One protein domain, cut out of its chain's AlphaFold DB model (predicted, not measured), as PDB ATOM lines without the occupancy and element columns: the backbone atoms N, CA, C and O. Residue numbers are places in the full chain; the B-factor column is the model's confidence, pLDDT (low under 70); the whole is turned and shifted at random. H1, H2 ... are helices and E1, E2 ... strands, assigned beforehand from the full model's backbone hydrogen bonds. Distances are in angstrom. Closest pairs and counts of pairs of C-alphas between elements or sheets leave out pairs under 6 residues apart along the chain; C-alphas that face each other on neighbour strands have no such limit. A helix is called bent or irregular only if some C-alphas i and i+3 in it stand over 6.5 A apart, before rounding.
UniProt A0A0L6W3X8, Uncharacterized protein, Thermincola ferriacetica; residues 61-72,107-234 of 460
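AT A GLANCE: This is residues 61 to 72 and 107 to 234 of the 460 residues of an uncharacterized protein of Thermincola ferriacetica (UniProt A0A0L6W3X8). A rod with two unlike halves: at one end a small, strongly twisted sheet has two long helices, H1 and H2, side by side over one face, with no named helix over the other; at the opposite end H3 and H4 fold back on each other at a steep angle. After H4 the backbone returns through the short H5 to E4, at the edge of the sheet. The printed part has 140 residues, with five named helices and four named strands in the order E1, H1, E2, E3, H2, H3, H4, H5, E4. The class is mixed, helices and strands, and the antiparallel sheet runs E2, E3, E1, E4. The whole is only just loose, close to extended, with a radius of gyration of the C-alphas of 21.1 A and spans of 67 by 31 by 20 A.

HOW THE PARTS SIT: Start with E1, residues 61 to 67, and look across to its antiparallel neighbour E4, residues 227 to 234, where N 63 and O 231 are 3.0 A apart, within hydrogen-bond range. E1's other neighbour is E3, residues 135 to 139, with N 62 and O 136 at 2.8 A. E2, residues 130 to 132, forms a hairpin with E3, with N 130 and O 137 at 2.8 A. H1, residues 108 to 128, and H2, residues 140 to 165, lie on the same face of this sheet, two layers with helices on one face, at heights of 10.8 A and 9.2 A over the sheet. H1 and H2 touch, opposite ways at a shallow tilt of 9 degrees, the C-alphas of Ala 121 and Leu 150 closest at 6.1 A. With residues 161 to 165 alone H2 touches H5, residues 220 to 224; their closest C-alphas, Thr 165 and Leu 220, are 6.2 A apart. H3, residues 167 to 192, touches H4, residues 203 to 216, with its residues 178 to 186 alone, opposite ways at a steep tilt of 50 degrees; the C-alphas of Ala 185 and Ile 206 are closest, at 5.7 A. Every O i to N i+4 pair is within hydrogen-bond range in H1, H3 and H5, against 20 of 22 in H2 and 8 of 10 in H4.

IN THESE COORDINATES: Find C-alpha 61 at (136.346, 132.833, 76.384), where E1 begins its 19.3 A. H1 runs 29.9 A, H2 36.7 A and H3 37.0 A, ending at C-alpha 192, (83.367, 120.403, 70.492). H2 is irregular, with C-alphas 141 and 144 7.4 A apart, and H4, 20.6 A long, only just, with C-alphas 212 and 215 6.9 A apart. E4 runs 22.5 A to C-alpha 234 at (140.861, 132.351, 80.187).

THE WHOLE: The C-alphas farthest apart, Lys 141 and Ala 199, are 67.4 A from each other. Residues 73 to 106 are not printed, and C-alphas 72 and 107 are 10.6 A apart across this cut. Of the links that are printed whole, none is long. No printed residue has a pLDDT under 70.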
ATOM      1  N   LEU A  61     137.550 133.589  76.659       94.38
ATOM      2  CA  LEU A  61     136.346 132.833  76.384       94.38
ATOM      3  C   LEU A  61     135.182 133.541  77.070       94.38
ATOM      4  O   LEU A  61     135.243 133.863  78.255       94.38
ATOM      5  N   ILE A  62     134.133 133.802  76.303       96.12
ATOM      6  CA  ILE A  62     132.873 134.330  76.798       96.12
ATOM      7  C   ILE A  62     131.842 133.210  76.726       96.12
ATOM      8  O   ILE A  62     131.543 132.698  75.642       96.12
ATOM      9  N   ASP A  63     131.277 132.864  77.878       95.56
ATOM     10  CA  ASP A  63     130.072 132.048  77.958       95.56
ATOM     11  C   ASP A  63     128.873 132.939  78.305       95.56
ATOM     12  O   ASP A  63     128.891 133.706  79.274       95.56
ATOM     13  N   LEU A  64     127.850 132.876  77.453       97.06
ATOM     14  CA  LEU A  64     126.650 133.698  77.541       97.06
ATOM     15  C   LEU A  64     125.455 132.810  77.867       97.06
ATOM     16  O   LEU A  64     124.857 132.177  76.982       97.06
ATOM     17  N   ASP A  65     125.077 132.839  79.140       97.50
ATOM     18  CA  ASP A  65     123.945 132.094  79.663       97.50
ATOM     19  C   ASP A  65     122.795 133.047  80.001       97.50
ATOM     20  O   ASP A  65     122.929 133.983  80.790       97.50
ATOM     21  N   ILE A  66     121.654 132.828  79.355       98.12
ATOM     22  CA  ILE A  66     120.462 133.665  79.480       98.12
ATOM     23  C   ILE A  66     119.297 132.722  79.750       98.12
ATOM     24  O   ILE A  66     118.865 131.990  78.856       98.12
ATOM     25  N   GLY A  67     118.794 132.751  80.980       97.50
ATOM     26  CA  GLY A  67     117.694 131.914  81.433       97.50
ATOM     27  C   GLY A  67     116.490 132.760  81.823       97.50
ATOM     28  O   GLY A  67     116.601 133.672  82.632       97.50
ATOM     29  N   TYR A  68     115.319 132.456  81.268       97.31
ATOM     30  CA  TYR A  68     114.052 133.076  81.664       97.31
ATOM     31  C   TYR A  68     112.871 132.166  81.350       97.31
ATOM     32  O   TYR A  68     112.970 131.203  80.582       97.31
ATOM     33  N   CYS A  69     111.716 132.479  81.936       95.50
ATOM     34  CA  CYS A  69     110.479 131.821  81.550       95.50
ATOM     35  C   CYS A  69     110.057 132.288  80.151       95.50
ATOM     36  O   CYS A  69     109.590 133.410  79.983       95.50
ATOM     37  N   ARG A  70     110.163 131.414  79.145       95.06
ATOM     38  CA  ARG A  70     109.697 131.709  77.776       95.06
ATOM     39  C   ARG A  70     108.176 131.822  77.649       95.06
ATOM     40  O   ARG A  70     107.684 132.185  76.590       95.06
ATOM     41  N   GLY A  71     107.434 131.472  78.701       92.75
ATOM     42  CA  GLY A  71     105.980 131.533  78.687       92.75
ATOM     43  C   GLY A  71     105.351 130.584  77.673       92.75
ATOM     44  O   GLY A  71     104.323 130.921  77.106       92.75
ATOM     45  N   HIS A  72     105.954 129.422  77.421       94.12
ATOM     46  CA  HIS A  72     105.375 128.393  76.562       94.12
ATOM     47  C   HIS A  72     105.092 127.136  77.369       94.12
ATOM     48  O   HIS A  72     105.984 126.615  78.040       94.12
ATOM     49  N   PRO A 107     102.081 137.398  77.439       96.44
ATOM     50  CA  PRO A 107     101.777 138.341  76.373       96.44
ATOM     51  C   PRO A 107     102.834 138.336  75.263       96.44
ATOM     52  O   PRO A 107     104.045 138.305  75.503       96.44
ATOM     53  N   ALA A 108     102.370 138.368  74.013       95.31
ATOM     54  CA  ALA A 108     103.234 138.216  72.845       95.31
ATOM     55  C   ALA A 108     104.239 139.369  72.670       95.31
ATOM     56  O   ALA A 108     105.284 139.199  72.045       95.31
ATOM     57  N   ASP A 109     103.926 140.568  73.148       96.75
ATOM     58  CA  ASP A 109     104.837 141.713  73.182       96.75
ATOM     59  C   ASP A 109     105.982 141.501  74.182       96.75
ATOM     60  O   ASP A 109     107.141 141.675  73.805       96.75
ATOM     61  N   VAL A 110     105.678 141.029  75.394       96.94
ATOM     62  CA  VAL A 110     106.670 140.698  76.426       96.94
ATOM     63  C   VAL A 110     107.622 139.606  75.938       96.94
ATOM     64  O   VAL A 110     108.841 139.804  75.931       96.94
ATOM     65  N   SER A 111     107.086 138.492  75.428       96.38
ATOM     66  CA  SER A 111     107.908 137.398  74.895       96.38
ATOM     67  C   SER A 111     108.793 137.856  73.733       96.38
ATOM     68  O   SER A 111     109.970 137.503  73.671       96.38
ATOM     69  N   ARG A 112     108.273 138.699  72.826       96.81
ATOM     70  CA  ARG A 112     109.068 139.257  71.717       96.81
ATOM     71  C   ARG A 112     110.191 140.171  72.203       96.81
ATOM     72  O   ARG A 112     111.280 140.101  71.635       96.81
ATOM     73  N   LYS A 113     109.957 141.009  73.219       97.75
ATOM     74  CA  LYS A 113     110.992 141.878  73.805       97.75
ATOM     75  C   LYS A 113     112.130 141.043  74.410       97.75
ATOM     76  O   LYS A 113     113.284 141.260  74.043       97.75
ATOM     77  N   LEU A 114     111.815 140.044  75.240       97.75
ATOM     78  CA  LEU A 114     112.815 139.160  75.861       97.75
ATOM     79  C   LEU A 114     113.626 138.379  74.815       97.75
ATOM     80  O   LEU A 114     114.857 138.413  74.834       97.75
ATOM     81  N   VAL A 115     112.945 137.757  73.843       97.44
ATOM     82  CA  VAL A 115     113.600 137.033  72.738       97.44
ATOM     83  C   VAL A 115     114.468 137.970  71.896       97.44
ATOM     84  O   VAL A 115     115.540 137.574  71.447       97.44
ATOM     85  N   SER A 116     114.041 139.216  71.679       97.56
ATOM     86  CA  SER A 116     114.817 140.212  70.933       97.56
ATOM     87  C   SER A 116     116.122 140.584  71.640       97.56
ATOM     88  O   SER A 116     117.156 140.708  70.982       97.56
ATOM     89  N   VAL A 117     116.109 140.753  72.967       98.25
ATOM     90  CA  VAL A 117     117.330 141.026  73.746       98.25
ATOM     91  C   VAL A 117     118.265 139.817  73.736       98.25
ATOM     92  O   VAL A 117     119.436 139.975  73.392       98.25
ATOM     93  N   GLU A 118     117.746 138.614  74.016       98.12
ATOM     94  CA  GLU A 118     118.525 137.366  73.966       98.12
ATOM     95  C   GLU A 118     119.180 137.186  72.592       98.12
ATOM     96  O   GLU A 118     120.392 136.988  72.488       98.12
ATOM     97  N   ARG A 119     118.382 137.296  71.526       98.00
ATOM     98  CA  ARG A 119     118.853 137.118  70.155       98.00
ATOM     99  C   ARG A 119     119.907 138.152  69.786       98.00
ATOM    100  O   ARG A 119     120.932 137.765  69.248       98.00
ATOM    101  N   ARG A 120     119.696 139.439  70.086       98.12
ATOM    102  CA  ARG A 120     120.693 140.482  69.786       98.12
ATOM    103  C   ARG A 120     122.010 140.235  70.514       98.12
ATOM    104  O   ARG A 120     123.056 140.407  69.904       98.12
ATOM    105  N   ALA A 121     121.973 139.812  71.778       98.25
ATOM    106  CA  ALA A 121     123.184 139.489  72.529       98.25
ATOM    107  C   ALA A 121     123.935 138.288  71.926       98.25
ATOM    108  O   ALA A 121     125.140 138.373  71.693       98.25
ATOM    109  N   ARG A 122     123.221 137.194  71.621       98.12
ATOM    110  CA  ARG A 122     123.807 135.991  71.008       98.12
ATOM    111  C   ARG A 122     124.326 136.258  69.595       98.12
ATOM    112  O   ARG A 122     125.464 135.915  69.308       98.12
ATOM    113  N   ASP A 123     123.531 136.907  68.744       96.94
ATOM    114  CA  ASP A 123     123.913 137.249  67.367       96.94
ATOM    115  C   ASP A 123     125.150 138.166  67.367       96.94
ATOM    116  O   ASP A 123     126.087 137.935  66.607       96.94
ATOM    117  N   TYR A 124     125.211 139.157  68.265       97.19
ATOM    118  CA  TYR A 124     126.358 140.063  68.357       97.19
ATOM    119  C   TYR A 124     127.632 139.357  68.841       97.19
ATOM    120  O   TYR A 124     128.700 139.566  68.260       97.19
ATOM    121  N   LEU A 125     127.528 138.478  69.847       97.31
ATOM    122  CA  LEU A 125     128.651 137.645  70.282       97.31
ATOM    123  C   LEU A 125     129.114 136.724  69.145       97.31
ATOM    124  O   LEU A 125     130.307 136.646  68.870       97.31
ATOM    125  N   ASP A 126     128.194 136.078  68.433       95.94
ATOM    126  CA  ASP A 126     128.486 135.222  67.278       95.94
ATOM    127  C   ASP A 126     129.160 135.972  66.123       95.94
ATOM    128  O   ASP A 126     129.911 135.384  65.343       95.94
ATOM    129  N   GLU A 127     128.891 137.267  65.987       93.88
ATOM    130  CA  GLU A 127     129.504 138.114  64.972       93.88
ATOM    131  C   GLU A 127     130.934 138.546  65.310       93.88
ATOM    132  O   GLU A 127     131.722 138.753  64.386       93.88
ATOM    133  N   HIS A 128     131.280 138.632  66.594       95.81
ATOM    134  CA  HIS A 128     132.554 139.181  67.073       95.81
ATOM    135  C   HIS A 128     133.413 138.156  67.827       95.81
ATOM    136  O   HIS A 128     134.371 138.520  68.509       95.81
ATOM    137  N   SER A 129     133.079 136.870  67.711       96.00
ATOM    138  CA  SER A 129     133.796 135.774  68.357       96.00
ATOM    139  C   SER A 129     134.040 134.607  67.413       96.00
ATOM    140  O   SER A 129     133.383 134.441  66.384       96.00
ATOM    141  N   TYR A 130     134.969 133.756  67.824       95.69
ATOM    142  CA  TYR A 130     135.216 132.455  67.232       95.69
ATOM    143  C   TYR A 130     134.576 131.356  68.070       95.69
ATOM    144  O   TYR A 130     134.692 131.347  69.295       95.69
ATOM    145  N   LYS A 131     133.932 130.382  67.425       95.56
ATOM    146  CA  LYS A 131     133.508 129.155  68.106       95.56
ATOM    147  C   LYS A 131     134.745 128.325  68.426       95.56
ATOM    148  O   LYS A 131     135.547 128.043  67.546       95.56
ATOM    149  N   SER A 132     134.896 127.915  69.670       92.62
ATOM    150  CA  SER A 132     135.968 127.027  70.105       92.62
ATOM    151  C   SER A 132     135.389 125.838  70.868       92.62
ATOM    152  O   SER A 132     134.237 125.909  71.308       92.62
ATOM    153  N   PRO A 133     136.171 124.765  71.085       87.00
ATOM    154  CA  PRO A 133     135.767 123.670  71.966       87.00
ATOM    155  C   PRO A 133     135.415 124.116  73.395       87.00
ATOM    156  O   PRO A 133     134.688 123.409  74.085       87.00
ATOM    157  N   TRP A 134     135.898 125.287  73.825       87.06
ATOM    158  CA  TRP A 134     135.704 125.832  75.171       87.06
ATOM    159  C   TRP A 134     134.678 126.974  75.245       87.06
ATOM    160  O   TRP A 134     134.540 127.600  76.286       87.06
ATOM    161  N   GLY A 135     133.973 127.288  74.152       91.50
ATOM    162  CA  GLY A 135     133.007 128.395  74.108       91.50
ATOM    163  C   GLY A 135     133.345 129.448  73.053       91.50
ATOM    164  O   GLY A 135     133.935 129.131  72.016       91.50
ATOM    165  N   ARG A 136     132.935 130.704  73.269       97.12
ATOM    166  CA  ARG A 136     133.148 131.797  72.304       97.12
ATOM    167  C   ARG A 136     134.421 132.565  72.618       97.12
ATOM    168  O   ARG A 136     134.472 133.309  73.584       97.12
ATOM    169  N   TYR A 137     135.437 132.409  71.784       96.44
ATOM    170  CA  TYR A 137     136.699 133.118  71.927       96.44
ATOM    171  C   TYR A 137     136.606 134.533  71.340       96.44
ATOM    172  O   TYR A 137     136.301 134.702  70.157       96.44
ATOM    173  N   VAL A 138     136.885 135.542  72.164       95.38
ATOM    174  CA  VAL A 138     136.918 136.963  71.803       95.38
ATOM    175  C   VAL A 138     138.322 137.503  72.036       95.38
ATOM    176  O   VAL A 138     138.856 137.454  73.142       95.38
ATOM    177  N   HIS A 139     138.914 138.052  70.984       93.88
ATOM    178  CA  HIS A 139     140.244 138.644  71.031       93.88
ATOM    179  C   HIS A 139     140.250 139.993  71.772       93.88
ATOM    180  O   HIS A 139     139.290 140.762  71.679       93.88
ATOM    181  N   TYR A 140     141.353 140.339  72.439       91.38
ATOM    182  CA  TYR A 140     141.477 141.517  73.309       91.38
ATOM    183  C   TYR A 140     141.145 142.837  72.597       91.38
ATOM    184  O   TYR A 140     140.567 143.737  73.202       91.38
ATOM    185  N   LYS A 141     141.450 142.940  71.293       88.88
ATOM    186  CA  LYS A 141     141.112 144.113  70.456       88.88
ATOM    187  C   LYS A 141     139.606 144.391  70.392       88.88
ATOM    188  O   LYS A 141     139.221 145.549  70.286       88.88
ATOM    189  N   LEU A 142     138.776 143.347  70.448       91.44
ATOM    190  CA  LEU A 142     137.313 143.446  70.406       91.44
ATOM    191  C   LEU A 142     136.675 143.337  71.795       91.44
ATOM    192  O   LEU A 142     135.501 143.655  71.948       91.44
ATOM    193  N   PHE A 143     137.426 142.894  72.807       92.50
ATOM    194  CA  PHE A 143     136.882 142.560  74.123       92.50
ATOM    195  C   PHE A 143     136.068 143.697  74.745       92.50
ATOM    196  O   PHE A 143     134.929 143.472  75.138       92.50
ATOM    197  N   ASN A 144     136.609 144.918  74.792       90.25
ATOM    198  CA  ASN A 144     135.915 146.049  75.416       90.25
ATOM    199  C   ASN A 144     134.602 146.398  74.701       90.25
ATOM    200  O   ASN A 144     133.615 146.718  75.358       90.25
ATOM    201  N   GLU A 145     134.588 146.317  73.368       94.38
ATOM    202  CA  GLU A 145     133.391 146.566  72.560       94.38
ATOM    203  C   GLU A 145     132.336 145.482  72.817       94.38
ATOM    204  O   GLU A 145     131.194 145.787  73.161       94.38
ATOM    205  N   VAL A 146     132.740 144.210  72.728       94.19
ATOM    206  CA  VAL A 146     131.848 143.061  72.916       94.19
ATOM    207  C   VAL A 146     131.290 143.012  74.327       94.19
ATOM    208  O   VAL A 146     130.079 142.898  74.514       94.19
ATOM    209  N   TYR A 147     132.156 143.125  75.328       95.06
ATOM    210  CA  TYR A 147     131.760 143.073  76.726       95.06
ATOM    211  C   TYR A 147     130.868 144.260  77.100       95.06
ATOM    212  O   TYR A 147     129.824 144.053  77.715       95.06
ATOM    213  N   GLY A 148     131.209 145.478  76.657       93.62
ATOM    214  CA  GLY A 148     130.373 146.663  76.853       93.62
ATOM    215  C   GLY A 148     128.969 146.484  76.267       93.62
ATOM    216  O   GLY A 148     127.981 146.655  76.978       93.62
ATOM    217  N   TYR A 149     128.869 146.022  75.016       97.75
ATOM    218  CA  TYR A 149     127.578 145.737  74.385       97.75
ATOM    219  C   TYR A 149     126.764 144.688  75.157       97.75
ATOM    220  O   TYR A 149     125.552 144.835  75.331       97.75
ATOM    221  N   LEU A 150     127.406 143.610  75.622       96.50
ATOM    222  CA  LEU A 150     126.725 142.565  76.388       96.50
ATOM    223  C   LEU A 150     126.231 143.072  77.749       96.50
ATOM    224  O   LEU A 150     125.143 142.676  78.162       96.50
ATOM    225  N   LEU A 151     126.970 143.964  78.413       96.12
ATOM    226  CA  LEU A 151     126.517 144.620  79.643       96.12
ATOM    227  C   LEU A 151     125.317 145.542  79.389       96.12
ATOM    228  O   LEU A 151     124.349 145.491  80.145       96.12
ATOM    229  N   ASP A 152     125.315 146.299  78.289       97.94
ATOM    230  CA  ASP A 152     124.161 147.124  77.905       97.94
ATOM    231  C   ASP A 152     122.909 146.266  77.656       97.94
ATOM    232  O   ASP A 152     121.792 146.639  78.021       97.94
ATOM    233  N   ARG A 153     123.070 145.087  77.037       98.38
ATOM    234  CA  ARG A 153     121.975 144.117  76.856       98.38
ATOM    235  C   ARG A 153     121.555 143.454  78.163       98.38
ATOM    236  O   ARG A 153     120.366 143.208  78.342       98.38
ATOM    237  N   GLN A 154     122.493 143.182  79.067       98.12
ATOM    238  CA  GLN A 154     122.192 142.662  80.400       98.12
ATOM    239  C   GLN A 154     121.338 143.659  81.192       98.12
ATOM    240  O   GLN A 154     120.378 143.258  81.846       98.12
ATOM    241  N   GLU A 155     121.663 144.948  81.119       98.25
ATOM    242  CA  GLU A 155     120.911 146.002  81.795       98.25
ATOM    243  C   GLU A 155     119.521 146.196  81.176       98.25
ATOM    244  O   GLU A 155     118.525 146.197  81.896       98.25
ATOM    245  N   GLU A 156     119.420 146.228  79.842       98.31
ATOM    246  CA  GLU A 156     118.128 146.229  79.139       98.31
ATOM    247  C   GLU A 156     117.264 145.023  79.554       98.31
ATOM    248  O   GLU A 156     116.072 145.159  79.823       98.31
ATOM    249  N   PHE A 157     117.867 143.836  79.661       98.50
ATOM    250  CA  PHE A 157     117.180 142.633  80.118       98.50
ATOM    251  C   PHE A 157     116.677 142.766  81.563       98.50
ATOM    252  O   PHE A 157     115.520 142.449  81.833       98.50
ATOM    253  N   LYS A 158     117.506 143.266  82.489       98.25
ATOM    254  CA  LYS A 158     117.106 143.501  83.888       98.25
ATOM    255  C   LYS A 158     115.952 144.494  83.989       98.25
ATOM    256  O   LYS A 158     115.019 144.250  84.750       98.25
ATOM    257  N   GLN A 159     115.986 145.570  83.204       98.38
ATOM    258  CA  GLN A 159     114.911 146.563  83.152       98.38
ATOM    259  C   GLN A 159     113.600 145.942  82.664       98.38
ATOM    260  O   GLN A 159     112.566 146.155  83.289       98.38
ATOM    261  N   LEU A 160     113.648 145.109  81.618       98.25
ATOM    262  CA  LEU A 160     112.473 144.372  81.147       98.25
ATOM    263  C   LEU A 160     111.925 143.421  82.214       98.25
ATOM    264  O   LEU A 160     110.718 143.387  82.430       98.25
ATOM    265  N   ILE A 161     112.784 142.664  82.904       98.31
ATOM    266  CA  ILE A 161     112.336 141.791  83.998       98.31
ATOM    267  C   ILE A 161     111.705 142.625  85.118       98.31
ATOM    268  O   ILE A 161     110.625 142.275  85.582       98.31
ATOM    269  N   SER A 162     112.303 143.757  85.497       98.06
ATOM    270  CA  SER A 162     111.727 144.667  86.491       98.06
ATOM    271  C   SER A 162     110.356 145.201  86.065       98.06
ATOM    272  O   SER A 162     109.446 145.187  86.883       98.06
ATOM    273  N   GLU A 163     110.186 145.618  84.804       98.06
ATOM    274  CA  GLU A 163     108.901 146.070  84.236       98.06
ATOM    275  C   GLU A 163     107.840 144.963  84.319       98.06
ATOM    276  O   GLU A 163     106.718 145.201  84.749       98.06
ATOM    277  N   ILE A 164     108.201 143.732  83.952       97.62
ATOM    278  CA  ILE A 164     107.282 142.583  83.944       97.62
ATOM    279  C   ILE A 164     106.928 142.124  85.367       97.62
ATOM    280  O   ILE A 164     105.823 141.639  85.606       97.62
ATOM    281  N   THR A 165     107.873 142.236  86.303       97.81
ATOM    282  CA  THR A 165     107.694 141.843  87.713       97.81
ATOM    283  C   THR A 165     107.134 142.959  88.594       97.81
ATOM    284  O   THR A 165     106.904 142.733  89.779       97.81
ATOM    285  N   ASP A 166     106.890 144.147  88.041       98.12
ATOM    286  CA  ASP A 166     106.119 145.183  88.719       98.12
ATOM    287  C   ASP A 166     104.721 144.648  89.059       98.12
ATOM    288  O   ASP A 166     104.061 144.030  88.223       98.12
ATOM    289  N   GLU A 167     104.259 144.878  90.289       97.19
ATOM    290  CA  GLU A 167     103.023 144.282  90.810       97.19
ATOM    291  C   GLU A 167     101.798 144.635  89.954       97.19
ATOM    292  O   GLU A 167     100.951 143.778  89.680       97.19
ATOM    293  N   THR A 168     101.731 145.879  89.472       98.00
ATOM    294  CA  THR A 168     100.623 146.356  88.635       98.00
ATOM    295  C   THR A 168     100.661 145.679  87.269       98.00
ATOM    296  O   THR A 168      99.641 145.176  86.787       98.00
ATOM    297  N   THR A 169     101.844 145.631  86.654       97.75
ATOM    298  CA  THR A 169     102.041 145.021  85.333       97.75
ATOM    299  C   THR A 169     101.799 143.515  85.376       97.75
ATOM    300  O   THR A 169     101.015 143.003  84.578       97.75
ATOM    301  N   TYR A 170     102.371 142.812  86.354       98.12
ATOM    302  CA  TYR A 170     102.183 141.376  86.553       98.12
ATOM    303  C   TYR A 170     100.708 141.014  86.770       98.12
ATOM    304  O   TYR A 170     100.192 140.097  86.127       98.12
ATOM    305  N   THR A 171     100.002 141.759  87.628       98.00
ATOM    306  CA  THR A 171      98.572 141.531  87.894       98.00
ATOM    307  C   THR A 171      97.739 141.723  86.634       98.00
ATOM    308  O   THR A 171      96.882 140.894  86.325       98.00
ATOM    309  N   LYS A 172      98.026 142.778  85.863       97.94
ATOM    310  CA  LYS A 172      97.366 143.021  84.580       97.94
ATOM    311  C   LYS A 172      97.622 141.883  83.591       97.94
ATOM    312  O   LYS A 172      96.673 141.368  83.017       97.94
ATOM    313  N   MET A 173      98.872 141.443  83.438       97.50
ATOM    314  CA  MET A 173      99.217 140.328  82.549       97.50
ATOM    315  C   MET A 173      98.504 139.031  82.947       97.50
ATOM    316  O   MET A 173      98.032 138.301  82.078       97.50
ATOM    317  N   LYS A 174      98.406 138.749  84.254       97.50
ATOM    318  CA  LYS A 174      97.680 137.581  84.767       97.50
ATOM    319  C   LYS A 174      96.181 137.676  84.464       97.50
ATOM    320  O   LYS A 174      95.581 136.680  84.067       97.50
ATOM    321  N   LEU A 175      95.584 138.861  84.618       97.50
ATOM    322  CA  LEU A 175      94.177 139.105  84.289       97.50
ATOM    323  C   LEU A 175      93.905 138.975  82.782       97.50
ATOM    324  O   LEU A 175      92.923 138.347  82.392       97.50
ATOM    325  N   ASP A 176      94.779 139.525  81.940       96.69
ATOM    326  CA  ASP A 176      94.677 139.405  80.482       96.69
ATOM    327  C   ASP A 176      94.763 137.927  80.058       96.69
ATOM    328  O   ASP A 176      93.897 137.440  79.333       96.69
ATOM    329  N   PHE A 177      95.722 137.172  80.610       96.00
ATOM    330  CA  PHE A 177      95.833 135.726  80.392       96.00
ATOM    331  C   PHE A 177      94.581 134.956  80.838       96.00
ATOM    332  O   PHE A 177      94.119 134.056  80.131       96.00
ATOM    333  N   TYR A 178      94.010 135.307  81.993       96.69
ATOM    334  CA  TYR A 178      92.760 134.719  82.477       96.69
ATOM    335  C   TYR A 178      91.615 134.958  81.482       96.69
ATOM    336  O   TYR A 178      90.920 134.016  81.097       96.69
ATOM    337  N   ASN A 179      91.453 136.195  81.007       96.81
ATOM    338  CA  ASN A 179      90.421 136.551  80.031       96.81
ATOM    339  C   ASN A 179      90.602 135.801  78.702       96.81
ATOM    340  O   ASN A 179      89.622 135.322  78.122       96.81
ATOM    341  N   ASP A 180      91.847 135.637  78.252       95.12
ATOM    342  CA  ASP A 180      92.177 134.851  77.063       95.12
ATOM    343  C   ASP A 180      91.828 133.368  77.253       95.12
ATOM    344  O   ASP A 180      91.233 132.757  76.361       95.12
ATOM    345  N   CYS A 181      92.105 132.794  78.430       93.69
ATOM    346  CA  CYS A 181      91.712 131.421  78.758       93.69
ATOM    347  C   CYS A 181      90.190 131.247  78.769       93.69
ATOM    348  O   CYS A 181      89.695 130.271  78.212       93.69
ATOM    349  N   VAL A 182      89.435 132.197  79.330       95.75
ATOM    350  CA  VAL A 182      87.960 132.174  79.313       95.75
ATOM    351  C   VAL A 182      87.425 132.228  77.878       95.75
ATOM    352  O   VAL A 182      86.528 131.466  77.507       95.75
ATOM    353  N   SER A 183      87.981 133.112  77.045       94.69
ATOM    354  CA  SER A 183      87.610 133.230  75.630       94.69
ATOM    355  C   SER A 183      87.911 131.940  74.855       94.69
ATOM    356  O   SER A 183      87.083 131.461  74.064       94.69
ATOM    357  N   LEU A 184      89.066 131.330  75.128       91.56
ATOM    358  CA  LEU A 184      89.479 130.064  74.538       91.56
ATOM    359  C   LEU A 184      88.577 128.910  74.989       91.56
ATOM    360  O   LEU A 184      88.108 128.171  74.125       91.56
ATOM    361  N   ALA A 185      88.271 128.800  76.284       92.12
ATOM    362  CA  ALA A 185      87.384 127.785  76.850       92.12
ATOM    363  C   ALA A 185      86.003 127.823  76.181       92.12
ATOM    364  O   ALA A 185      85.522 126.813  75.668       92.12
ATOM    365  N   ARG A 186      85.403 129.019  76.077       94.75
ATOM    366  CA  ARG A 186      84.115 129.214  75.391       94.75
ATOM    367  C   ARG A 186      84.175 128.780  73.930       94.75
ATOM    368  O   ARG A 186      83.270 128.114  73.430       94.75
ATOM    369  N   SER A 187      85.251 129.152  73.243       91.50
ATOM    370  CA  SER A 187      85.454 128.820  71.833       91.50
ATOM    371  C   SER A 187      85.727 127.331  71.608       91.50
ATOM    372  O   SER A 187      85.357 126.806  70.559       91.50
ATOM    373  N   ALA A 188      86.397 126.659  72.545       88.81
ATOM    374  CA  ALA A 188      86.671 125.229  72.504       88.81
ATOM    375  C   ALA A 188      85.386 124.433  72.752       88.81
ATOM    376  O   ALA A 188      85.017 123.617  71.912       88.81
ATOM    377  N   TYR A 189      84.641 124.758  73.813       90.94
ATOM    378  CA  TYR A 189      83.369 124.109  74.142       90.94
ATOM    379  C   TYR A 189      82.382 124.171  72.973       90.94
ATOM    380  O   TYR A 189      81.883 123.149  72.507       90.94
ATOM    381  N   ARG A 190      82.151 125.368  72.417       93.19
ATOM    382  CA  ARG A 190      81.230 125.535  71.281       93.19
ATOM    383  C   ARG A 190      81.658 124.737  70.054       93.19
ATOM    384  O   ARG A 190      80.797 124.207  69.362       93.19
ATOM    385  N   ARG A 191      82.965 124.621  69.797       88.44
ATOM    386  CA  ARG A 191      83.491 123.807  68.691       88.44
ATOM    387  C   ARG A 191      83.270 122.315  68.923       88.44
ATOM    388  O   ARG A 191      82.815 121.643  68.007       88.44
ATOM    389  N   VAL A 192      83.545 121.820  70.129       87.31
ATOM    390  CA  VAL A 192      83.367 120.403  70.492       87.31
ATOM    391  C   VAL A 192      81.897 119.985  70.387       87.31
ATOM    392  O   VAL A 192      81.597 118.932  69.834       87.31
ATOM    393  N   TYR A 193      80.974 120.837  70.838       91.75
ATOM    394  CA  TYR A 193      79.534 120.551  70.840       91.75
ATOM    395  C   TYR A 193      78.773 121.111  69.623       91.75
ATOM    396  O   TYR A 193      77.544 121.061  69.599       91.75
ATOM    397  N   ASN A 194      79.478 121.642  68.616       94.19
ATOM    398  CA  ASN A 194      78.907 122.255  67.407       94.19
ATOM    399  C   ASN A 194      77.780 123.276  67.695       94.19
ATOM    400  O   ASN A 194      76.726 123.274  67.056       94.19
ATOM    401  N   LEU A 195      77.990 124.131  68.698       96.06
ATOM    402  CA  LEU A 195      77.019 125.128  69.146       96.06
ATOM    403  C   LEU A 195      77.189 126.468  68.400       96.06
ATOM    404  O   LEU A 195      78.310 126.816  68.015       96.06
ATOM    405  N   PRO A 196      76.113 127.270  68.251       96.56
ATOM    406  CA  PRO A 196      76.191 128.648  67.758       96.56
ATOM    407  C   PRO A 196      77.174 129.535  68.545       96.56
ATOM    408  O   PRO A 196      77.455 129.297  69.722       96.56
ATOM    409  N   GLN A 197      77.683 130.600  67.912       94.62
ATOM    410  CA  GLN A 197      78.688 131.502  68.502       94.62
ATOM    411  C   GLN A 197      78.188 132.249  69.752       94.62
ATOM    412  O   GLN A 197      78.990 132.671  70.581       94.62
ATOM    413  N   ASP A 198      76.882 132.411  69.900       95.69
ATOM    414  CA  ASP A 198      76.199 133.078  71.006       95.69
ATOM    415  C   ASP A 198      75.648 132.102  72.056       95.69
ATOM    416  O   ASP A 198      75.185 132.539  73.109       95.69
ATOM    417  N   ALA A 199      75.753 130.789  71.826       96.88
ATOM    418  CA  ALA A 199      75.260 129.789  72.763       96.88
ATOM    419  C   ALA A 199      75.942 129.926  74.141       96.88
ATOM    420  O   ALA A 199      77.168 130.137  74.199       96.88
ATOM    421  N   PRO A 200      75.182 129.804  75.248       96.69
ATOM    422  CA  PRO A 200      75.744 129.848  76.591       96.69
ATOM    423  C   PRO A 200      76.689 128.663  76.803       96.69
ATOM    424  O   PRO A 200      76.435 127.553  76.332       96.69
ATOM    425  N   VAL A 201      77.794 128.916  77.499       95.81
ATOM    426  CA  VAL A 201      78.773 127.896  77.890       95.81
ATOM    427  C   VAL A 201      78.678 127.744  79.405       95.81
ATOM    428  O   VAL A 201      78.648 128.778  80.072       95.81
ATOM    429  N   PRO A 202      78.607 126.514  79.942       96.50
ATOM    430  CA  PRO A 202      78.553 126.292  81.385       96.50
ATOM    431  C   PRO A 202      79.752 126.917  82.117       96.50
ATOM    432  O   PRO A 202      80.894 126.780  81.667       96.50
ATOM    433  N   ASP A 203      79.494 127.620  83.225       96.81
ATOM    434  CA  ASP A 203      80.538 128.314  83.995       96.81
ATOM    435  C   ASP A 203      81.504 127.326  84.668       96.81
ATOM    436  O   ASP A 203      82.704 127.578  84.702       96.81
ATOM    437  N   ASP A 204      81.021 126.158  85.095       94.94
ATOM    438  CA  ASP A 204      81.830 125.074  85.666       94.94
ATOM    439  C   ASP A 204      82.882 124.544  84.680       94.94
ATOM    440  O   ASP A 204      84.026 124.294  85.061       94.94
ATOM    441  N   PHE A 205      82.537 124.440  83.391       92.94
ATOM    442  CA  PHE A 205      83.501 124.098  82.345       92.94
ATOM    443  C   PHE A 205      84.574 125.183  82.188       92.94
ATOM    444  O   PHE A 205      85.758 124.868  82.053       92.94
ATOM    445  N   ILE A 206      84.179 126.462  82.205       94.75
ATOM    446  CA  ILE A 206      85.116 127.588  82.094       94.75
ATOM    447  C   ILE A 206      86.062 127.597  83.299       94.75
ATOM    448  O   ILE A 206      87.274 127.685  83.114       94.75
ATOM    449  N   GLU A 207      85.528 127.471  84.513       94.88
ATOM    450  CA  GLU A 207      86.303 127.429  85.754       94.88
ATOM    451  C   GLU A 207      87.286 126.256  85.762       94.88
ATOM    452  O   GLU A 207      88.470 126.462  86.026       94.88
ATOM    453  N   ALA A 208      86.844 125.048  85.394       91.25
ATOM    454  CA  ALA A 208      87.712 123.874  85.314       91.25
ATOM    455  C   ALA A 208      88.824 124.042  84.265       91.25
ATOM    456  O   ALA A 208      89.989 123.736  84.535       91.25
ATOM    457  N   PHE A 209      88.488 124.573  83.083       91.62
ATOM    458  CA  PHE A 209      89.459 124.833  82.021       91.62
ATOM    459  C   PHE A 209      90.517 125.845  82.470       91.62
ATOM    460  O   PHE A 209      91.717 125.615  82.309       91.62
ATOM    461  N   VAL A 210      90.088 126.960  83.067       94.25
ATOM    462  CA  VAL A 210      90.997 128.011  83.533       94.25
ATOM    463  C   VAL A 210      91.839 127.528  84.715       94.25
ATOM    464  O   VAL A 210      93.049 127.748  84.710       94.25
ATOM    465  N   ALA A 211      91.258 126.803  85.673       93.88
ATOM    466  CA  ALA A 211      91.983 126.222  86.804       93.88
ATOM    467  C   ALA A 211      93.073 125.235  86.350       93.88
ATOM    468  O   ALA A 211      94.152 125.191  86.937       93.88
ATOM    469  N   GLY A 212      92.844 124.490  85.262       91.06
ATOM    470  CA  GLY A 212      93.868 123.639  84.649       91.06
ATOM    471  C   GLY A 212      95.028 124.420  84.010       91.06
ATOM    472  O   GLY A 212      96.125 123.880  83.847       91.06
ATOM    473  N   LYS A 213      94.810 125.692  83.653       92.19
ATOM    474  CA  LYS A 213      95.796 126.568  82.996       92.19
ATOM    475  C   LYS A 213      96.461 127.573  83.914       92.19
ATOM    476  O   LYS A 213      97.577 127.989  83.621       92.19
ATOM    477  N   GLU A 214      95.850 127.927  85.031       94.00
ATOM    478  CA  GLU A 214      96.429 128.885  85.968       94.00
ATOM    479  C   GLU A 214      97.836 128.482  86.466       94.00
ATOM    480  O   GLU A 214      98.724 129.338  86.428       94.00
ATOM    481  N   PRO A 215      98.128 127.208  86.819       94.62
ATOM    482  CA  PRO A 215      99.466 126.802  87.262       94.62
ATOM    483  C   PRO A 215     100.549 126.922  86.181       94.62
ATOM    484  O   PRO A 215     101.742 126.913  86.488       94.62
ATOM    485  N   ALA A 216     100.146 127.002  84.909       93.69
ATOM    486  CA  ALA A 216     101.060 127.204  83.793       93.69
ATOM    487  C   ALA A 216     101.560 128.655  83.708       93.69
ATOM    488  O   ALA A 216     102.641 128.885  83.157       93.69
ATOM    489  N   PHE A 217     100.812 129.623  84.254       96.44
ATOM    490  CA  PHE A 217     101.253 131.011  84.318       96.44
ATOM    491  C   PHE A 217     102.429 131.133  85.304       96.44
ATOM    492  O   PHE A 217     102.349 130.646  86.435       96.44
ATOM    493  N   PRO A 218     103.560 131.736  84.901       96.94
ATOM    494  CA  PRO A 218     104.745 131.773  85.745       96.94
ATOM    495  C   PRO A 218     104.513 132.621  86.995       96.94
ATOM    496  O   PRO A 218     104.025 133.743  86.906       96.94
ATOM    497  N   SER A 219     104.925 132.104  88.155       97.38
ATOM    498  CA  SER A 219     104.916 132.875  89.395       97.38
ATOM    499  C   SER A 219     105.872 134.069  89.323       97.38
ATOM    500  O   SER A 219     106.882 134.035  88.611       97.38
ATOM    501  N   LEU A 220     105.594 135.099  90.124       97.62
ATOM    502  CA  LEU A 220     106.448 136.282  90.243       97.62
ATOM    503  C   LEU A 220     107.900 135.908  90.590       97.62
ATOM    504  O   LEU A 220     108.826 136.347  89.917       97.62
ATOM    505  N   GLU A 221     108.094 135.017  91.567       97.75
ATOM    506  CA  GLU A 221     109.421 134.522  91.966       97.75
ATOM    507  C   GLU A 221     110.155 133.844  90.796       97.75
ATOM    508  O   GLU A 221     111.359 134.023  90.609       97.75
ATOM    509  N   ARG A 222     109.436 133.079  89.964       97.25
ATOM    510  CA  ARG A 222     110.024 132.421  88.792       97.25
ATOM    511  C   ARG A 222     110.466 133.432  87.737       97.25
ATOM    512  O   ARG A 222     111.504 133.221  87.114       97.25
ATOM    513  N   LEU A 223     109.700 134.501  87.527       97.06
ATOM    514  CA  LEU A 223     110.084 135.588  86.623       97.06
ATOM    515  C   LEU A 223     111.296 136.355  87.167       97.06
ATOM    516  O   LEU A 223     112.229 136.607  86.408       97.06
ATOM    517  N   GLN A 224     111.335 136.624  88.472       97.12
ATOM    518  CA  GLN A 224     112.462 137.274  89.155       97.12
ATOM    519  C   GLN A 224     113.749 136.435  89.139       97.12
ATOM    520  O   GLN A 224     114.841 136.992  89.116       97.12
ATOM    521  N   LYS A 225     113.641 135.100  89.092       97.62
ATOM    522  CA  LYS A 225     114.776 134.175  88.909       97.62
ATOM    523  C   LYS A 225     115.356 134.170  87.489       97.62
ATOM    524  O   LYS A 225     116.312 133.438  87.236       97.62
ATOM    525  N   SER A 226     114.793 134.946  86.558       97.38
ATOM    526  CA  SER A 226     115.387 135.129  85.232       97.38
ATOM    527  C   SER A 226     116.757 135.792  85.358       97.38
ATOM    528  O   SER A 226     116.944 136.717  86.145       97.38
ATOM    529  N   TYR A 227     117.722 135.339  84.570       97.94
ATOM    530  CA  TYR A 227     119.099 135.794  84.655       97.94
ATOM    531  C   TYR A 227     119.722 135.973  83.272       97.94
ATOM    532  O   TYR A 227     119.351 135.329  82.292       97.94
ATOM    533  N   PHE A 228     120.711 136.859  83.225       98.19
ATOM    534  CA  PHE A 228     121.566 137.114  82.076       98.19
ATOM    535  C   PHE A 228     122.992 137.164  82.619       98.19
ATOM    536  O   PHE A 228     123.357 138.111  83.316       98.19
ATOM    537  N   ALA A 229     123.772 136.120  82.367       96.38
ATOM    538  CA  ALA A 229     125.111 135.937  82.900       96.38
ATOM    539  C   ALA A 229     126.136 135.932  81.761       96.38
ATOM    540  O   ALA A 229     126.043 135.138  80.827       96.38
ATOM    541  N   VAL A 230     127.125 136.820  81.874       95.75
ATOM    542  CA  VAL A 230     128.306 136.855  81.006       95.75
ATOM    543  C   VAL A 230     129.470 136.336  81.837       95.75
ATOM    544  O   VAL A 230     129.899 137.005  82.778       95.75
ATOM    545  N   ARG A 231     129.939 135.125  81.541       94.00
ATOM    546  CA  ARG A 231     131.085 134.517  82.225       94.00
ATOM    547  C   ARG A 231     132.322 134.691  81.364       94.00
ATOM    548  O   ARG A 231     132.269 134.486  80.155       94.00
ATOM    549  N   LEU A 232     133.410 135.100  82.005       91.94
ATOM    550  CA  LEU A 232     134.703 135.289  81.367       91.94
ATOM    551  C   LEU A 232     135.644 134.202  81.868       91.94
ATOM    552  O   LEU A 232     135.855 134.073  83.073       91.94
ATOM    553  N   GLU A 233     136.214 133.452  80.940       89.69
ATOM    554  CA  GLU A 233     137.190 132.409  81.222       89.69
ATOM    555  C   GLU A 233     138.454 132.666  80.398       89.69
ATOM    556  O   GLU A 233     138.406 133.188  79.282       89.69
ATOM    557  N   MET A 234     139.616 132.330  80.952       84.31
ATOM    558  CA  MET A 234     140.861 132.351  80.187       84.31
ATOM    559  C   MET A 234     140.996 131.045  79.411       84.31
ATOM    560  O   MET A 234     140.609 129.987  79.905       84.31
TER     561      MET A 234